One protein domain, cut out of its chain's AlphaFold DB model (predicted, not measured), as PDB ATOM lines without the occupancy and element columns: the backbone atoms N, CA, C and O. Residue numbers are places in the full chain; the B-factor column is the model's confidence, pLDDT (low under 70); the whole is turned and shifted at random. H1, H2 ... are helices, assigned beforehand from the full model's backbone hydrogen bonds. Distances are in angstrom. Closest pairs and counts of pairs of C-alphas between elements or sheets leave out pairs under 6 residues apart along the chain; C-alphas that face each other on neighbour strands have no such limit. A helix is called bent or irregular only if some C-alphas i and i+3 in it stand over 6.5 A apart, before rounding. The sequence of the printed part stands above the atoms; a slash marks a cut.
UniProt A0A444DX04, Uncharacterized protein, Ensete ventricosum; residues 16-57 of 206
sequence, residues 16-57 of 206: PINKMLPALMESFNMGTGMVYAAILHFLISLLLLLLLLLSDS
ATOM      1  N   PRO A  16     133.790 118.804 177.415       73.31
ATOM      2  CA  PRO A  16     134.934 119.721 177.377       73.31
ATOM      3  C   PRO A  16     134.927 120.636 176.138       73.31
ATOM      4  O   PRO A  16     135.547 121.699 176.151       73.31
ATOM      5  N   ILE A  17     134.151 120.282 175.107       62.88
ATOM      6  CA  ILE A  17     133.915 121.079 173.898       62.88
ATOM      7  C   ILE A  17     133.220 122.416 174.225       62.88
ATOM      8  O   ILE A  17     133.552 123.437 173.622       62.88
ATOM      9  N   ASN A  18     132.343 122.463 175.236       69.56
ATOM     10  CA  ASN A  18     131.634 123.693 175.618       69.56
ATOM     11  C   ASN A  18     132.569 124.770 176.191       69.56
ATOM     12  O   ASN A  18     132.243 125.953 176.131       69.56
ATOM     13  N   LYS A  19     133.754 124.392 176.692       79.12
ATOM     14  CA  LYS A  19     134.777 125.352 177.141       79.12
ATOM     15  C   LYS A  19     135.609 125.914 175.985       79.12
ATOM     16  O   LYS A  19     136.150 127.006 176.114       79.12
ATOM     17  N   MET A  20     135.703 125.201 174.859       73.81
ATOM     18  CA  MET A  20     136.438 125.666 173.675       73.81
ATOM     19  C   MET A  20     135.567 126.499 172.729       73.81
ATOM     20  O   MET A  20     136.104 127.318 171.988       73.81
ATOM     21  N   LEU A  21     134.241 126.338 172.768       71.44
ATOM     22  CA  LEU A  21     133.314 127.022 171.861       71.44
ATOM     23  C   LEU A  21     133.389 128.565 171.915       71.44
ATOM     24  O   LEU A  21     133.413 129.170 170.842       71.44
ATOM     25  N   PRO A  22     133.489 129.224 173.090       73.62
ATOM     26  CA  PRO A  22     133.610 130.681 173.159       73.62
ATOM     27  C   PRO A  22     134.934 131.175 172.568       73.62
ATOM     28  O   PRO A  22     134.932 132.104 171.772       73.62
ATOM     29  N   ALA A  23     136.046 130.493 172.865       69.19
ATOM     30  CA  ALA A  23     137.364 130.819 172.314       69.19
ATOM     31  C   ALA A  23     137.428 130.591 170.792       69.19
ATOM     32  O   ALA A  23     138.056 131.362 170.063       69.19
ATOM     33  N   LEU A  24     136.738 129.559 170.294       64.44
ATOM     34  CA  LEU A  24     136.616 129.298 168.865       64.44
ATOM     35  C   LEU A  24     135.773 130.392 168.193       64.44
ATOM     36  O   LEU A  24     136.234 131.000 167.232       64.44
ATOM     37  N   MET A  25     134.591 130.713 168.729       65.38
ATOM     38  CA  MET A  25     133.740 131.803 168.227       65.38
ATOM     39  C   MET A  25     134.462 133.157 168.240       65.38
ATOM     40  O   MET A  25     134.339 133.918 167.283       65.38
ATOM     41  N   GLU A  26     135.272 133.432 169.262       67.38
ATOM     42  CA  GLU A  26     136.064 134.660 169.374       67.38
ATOM     43  C   GLU A  26     137.200 134.711 168.335       67.38
ATOM     44  O   GLU A  26     137.442 135.758 167.732       67.38
ATOM     45  N   SER A  27     137.811 133.564 168.005       60.19
ATOM     46  CA  SER A  27     138.782 133.457 166.902       60.19
ATOM     47  C   SER A  27     138.146 133.620 165.511       60.19
ATOM     48  O   SER A  27     138.771 134.176 164.604       60.19
ATOM     49  N   PHE A  28     136.879 133.219 165.352       58.25
ATOM     50  CA  PHE A  28     136.124 133.404 164.111       58.25
ATOM     51  C   PHE A  28     135.595 134.842 163.931       58.25
ATOM     52  O   PHE A  28     135.246 135.238 162.812       58.25
ATOM     53  N   ASN A  29     135.553 135.651 164.992       60.94
ATOM     54  CA  ASN A  29     134.795 136.903 164.977       60.94
ATOM     55  C   ASN A  29     135.520 138.102 164.343       60.94
ATOM     56  O   ASN A  29     134.862 139.055 163.939       60.94
ATOM     57  N   MET A  30     136.851 138.077 164.195       60.06
ATOM     58  CA  MET A  30     137.580 139.221 163.611       60.06
ATOM     59  C   MET A  30     138.186 138.969 162.227       60.06
ATOM     60  O   MET A  30     138.164 139.863 161.383       60.06
ATOM     61  N   GLY A  31     138.711 137.772 161.954       68.12
ATOM     62  CA  GLY A  31     139.364 137.480 160.669       68.12
ATOM     63  C   GLY A  31     138.389 136.977 159.607       68.12
ATOM     64  O   GLY A  31     138.327 137.489 158.491       68.12
ATOM     65  N   THR A  32     137.588 135.982 159.970       73.62
ATOM     66  CA  THR A  32     136.658 135.307 159.056       73.62
ATOM     67  C   THR A  32     135.463 136.171 158.687       73.62
ATOM     68  O   THR A  32     135.043 136.126 157.536       73.62
ATOM     69  N   GLY A  33     134.970 137.020 159.595       79.00
ATOM     70  CA  GLY A  33     133.873 137.950 159.302       79.00
ATOM     71  C   GLY A  33     134.166 138.859 158.103       79.00
ATOM     72  O   GLY A  33     133.325 139.004 157.218       79.00
ATOM     73  N   MET A  34     135.392 139.386 157.998       81.12
ATOM     74  CA  MET A  34     135.793 140.200 156.844       81.12
ATOM     75  C   MET A  34     135.913 139.384 155.556       81.12
ATOM     76  O   MET A  34     135.573 139.879 154.484       81.12
ATOM     77  N   VAL A  35     136.365 138.130 155.646       79.75
ATOM     78  CA  VAL A  35     136.446 137.235 154.485       79.75
ATOM     79  C   VAL A  35     135.044 136.914 153.963       79.75
ATOM     80  O   VAL A  35     134.802 137.041 152.765       79.75
ATOM     81  N   TYR A  36     134.098 136.583 154.846       80.19
ATOM     82  CA  TYR A  36     132.705 136.351 154.461       80.19
ATOM     83  C   TYR A  36     132.043 137.608 153.905       80.19
ATOM     84  O   TYR A  36     131.383 137.523 152.873       80.19
ATOM     85  N   ALA A  37     132.259 138.774 154.520       80.62
ATOM     86  CA  ALA A  37     131.744 140.039 154.006       80.62
ATOM     87  C   ALA A  37     132.297 140.352 152.604       80.62
ATOM     88  O   ALA A  37     131.540 140.750 151.722       80.62
ATOM     89  N   ALA A  38     133.589 140.109 152.365       80.88
ATOM     90  CA  ALA A  38     134.210 140.306 151.057       80.88
ATOM     91  C   ALA A  38     133.671 139.331 149.997       80.88
ATOM     92  O   ALA A  38     133.371 139.748 148.878       80.88
ATOM     93  N   ILE A  39     133.507 138.050 150.345       82.56
ATOM     94  CA  ILE A  39     132.925 137.036 149.451       82.56
ATOM     95  C   ILE A  39     131.467 137.382 149.137       82.56
ATOM     96  O   ILE A  39     131.070 137.361 147.975       82.56
ATOM     97  N   LEU A  40     130.678 137.741 150.148       84.94
ATOM     98  CA  LEU A  40     129.276 138.104 149.981       84.94
ATOM     99  C   LEU A  40     129.128 139.352 149.103       84.94
ATOM    100  O   LEU A  40     128.349 139.348 148.154       84.94
ATOM    101  N   HIS A  41     129.928 140.389 149.357       84.25
ATOM    102  CA  HIS A  41     129.956 141.599 148.537       84.25
ATOM    103  C   HIS A  41     130.339 141.295 147.080       84.25
ATOM    104  O   HIS A  41     129.761 141.860 146.148       84.25
ATOM    105  N   PHE A  42     131.288 140.380 146.862       81.88
ATOM    106  CA  PHE A  42     131.656 139.924 145.524       81.88
ATOM    107  C   PHE A  42     130.504 139.200 144.819       81.88
ATOM    108  O   PHE A  42     130.190 139.535 143.679       81.88
ATOM    109  N   LEU A  43     129.846 138.258 145.497       83.44
ATOM    110  CA  LEU A  43     128.714 137.519 144.937       83.44
ATOM    111  C   LEU A  43     127.546 138.447 144.587       83.44
ATOM    112  O   LEU A  43     126.977 138.316 143.507       83.44
ATOM    113  N   ILE A  44     127.238 139.427 145.443       85.06
ATOM    114  CA  ILE A  44     126.215 140.447 145.165       85.06
ATOM    115  C   ILE A  44     126.602 141.275 143.936       85.06
ATOM    116  O   ILE A  44     125.781 141.479 143.046       85.06
ATOM    117  N   SER A  45     127.859 141.716 143.850       83.69
ATOM    118  CA  SER A  45     128.350 142.486 142.697       83.69
ATOM    119  C   SER A  45     128.265 141.683 141.394       83.69
ATOM    120  O   SER A  45     127.890 142.226 140.356       83.69
ATOM    121  N   LEU A  46     128.588 140.387 141.447       82.56
ATOM    122  CA  LEU A  46     128.494 139.476 140.309       82.56
ATOM    123  C   LEU A  46     127.037 139.247 139.886       82.56
ATOM    124  O   LEU A  46     126.741 139.279 138.695       82.56
ATOM    125  N   LEU A  47     126.132 139.066 140.850       83.00
ATOM    126  CA  LEU A  47     124.702 138.909 140.594       83.00
ATOM    127  C   LEU A  47     124.110 140.165 139.945       83.00
ATOM    128  O   LEU A  47     123.405 140.054 138.949       83.00
ATOM    129  N   LEU A  48     124.435 141.357 140.456       83.25
ATOM    130  CA  LEU A  48     123.991 142.627 139.870       83.25
ATOM    131  C   LEU A  48     124.507 142.810 138.441       83.25
ATOM    132  O   LEU A  48     123.765 143.265 137.575       83.25
ATOM    133  N   LEU A  49     125.759 142.429 138.177       82.44
ATOM    134  CA  LEU A  49     126.322 142.460 136.828       82.44
ATOM    135  C   LEU A  49     125.584 141.498 135.887       82.44
ATOM    136  O   LEU A  49     125.298 141.865 134.752       82.44
ATOM    137  N   LEU A  50     125.266 140.289 136.355       80.69
ATOM    138  CA  LEU A  50     124.510 139.303 135.582       80.69
ATOM    139  C   LEU A  50     123.089 139.796 135.284       80.69
ATOM    140  O   LEU A  50     122.632 139.671 134.153       80.69
ATOM    141  N   LEU A  51     122.415 140.390 136.271       81.75
ATOM    142  CA  LEU A  51     121.093 140.991 136.085       81.75
ATOM    143  C   LEU A  51     121.138 142.123 135.060       81.75
ATOM    144  O   LEU A  51     120.284 142.166 134.186       81.75
ATOM    145  N   LEU A  52     122.156 142.985 135.112       81.56
ATOM    146  CA  LEU A  52     122.319 144.077 134.153       81.56
ATOM    147  C   LEU A  52     122.559 143.554 132.727       81.56
ATOM    148  O   LEU A  52     121.960 144.053 131.781       81.56
ATOM    149  N   LEU A  53     123.362 142.495 132.583       78.94
ATOM    150  CA  LEU A  53     123.558 141.804 131.305       78.94
ATOM    151  C   LEU A  53     122.262 141.176 130.772       78.94
ATOM    152  O   LEU A  53     121.990 141.247 129.574       78.94
ATOM    153  N   LEU A  54     121.461 140.577 131.653       80.75
ATOM    154  CA  LEU A  54     120.164 140.002 131.293       80.75
ATOM    155  C   LEU A  54     119.157 141.094 130.900       80.75
ATOM    156  O   LEU A  54     118.417 140.913 129.935       80.75
ATOM    157  N   SER A  55     119.168 142.243 131.582       78.88
ATOM    158  CA  SER A  55     118.321 143.391 131.243       78.88
ATOM    159  C   SER A  55     118.642 143.960 129.860       78.88
ATOM    160  O   SER A  55     117.716 144.216 129.095       78.88
ATOM    161  N   ASP A  56     119.918 144.076 129.486       71.25
ATOM    162  CA  ASP A  56     120.293 144.525 128.134       71.25
ATOM    163  C   ASP A  56     119.928 143.503 127.049       71.25
ATOM    164  O   ASP A  56     119.544 143.874 125.941       71.25
ATOM    165  N   SER A  57     119.984 142.203 127.362       68.81
ATOM    166  CA  SER A  57     119.561 141.159 126.419       68.81
ATOM    167  C   SER A  57     118.050 141.132 126.167       68.81
ATOM    168  O   SER A  57     117.603 140.539 125.190       68.81
TER     169      SER A  57
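AT A GLANCE: This is residues 16 to 57 of the 206 residues of an uncharacterized protein of Ensete ventricosum (UniProt A0A444DX04). Two helices end to end make a wide, open V, a short arm H1 and a long arm H2, joined at a corner by a tight link and with nothing packed between them. The printed part has 42 residues with two named helices, H1 then H2, and no named strand; its class is all helix. It is extended, a rod spanning 57 by 16 by 6 A, with a radius of gyration of the C-alphas of 17.6 A.

HOW THE PARTS SIT: Begin at H1, residues 17 to 28, and go on through a tight link of 3 residues to H2, residues 32 to 57. The two meet only through their link, and residues 16 to 57 stand free. In H2 every O i to N i+4 pair is within hydrogen-bond range; in H1 6 of 8 are.

IN THESE COORDINATES: Find C-alpha 17 at (133.915, 121.079, 173.898); from there H1 runs 15.9 A to Phe 28. H1 is irregular, but only just: C-alphas 19 and 22 are 6.8 A apart. Find C-alpha 32 at (136.658, 135.307, 159.056); H2 runs 37.3 A to C-alpha 57 at (119.561, 141.159, 126.419).

THE WHOLE: The C-alphas farthest apart, of Pro 16 and Ser 57, are 57.4 A apart. The printed part has no cut. The mean pLDDT of the printed part is 75.5; look for values under 70 at residues 17 to 18, 23 to 31 and 57.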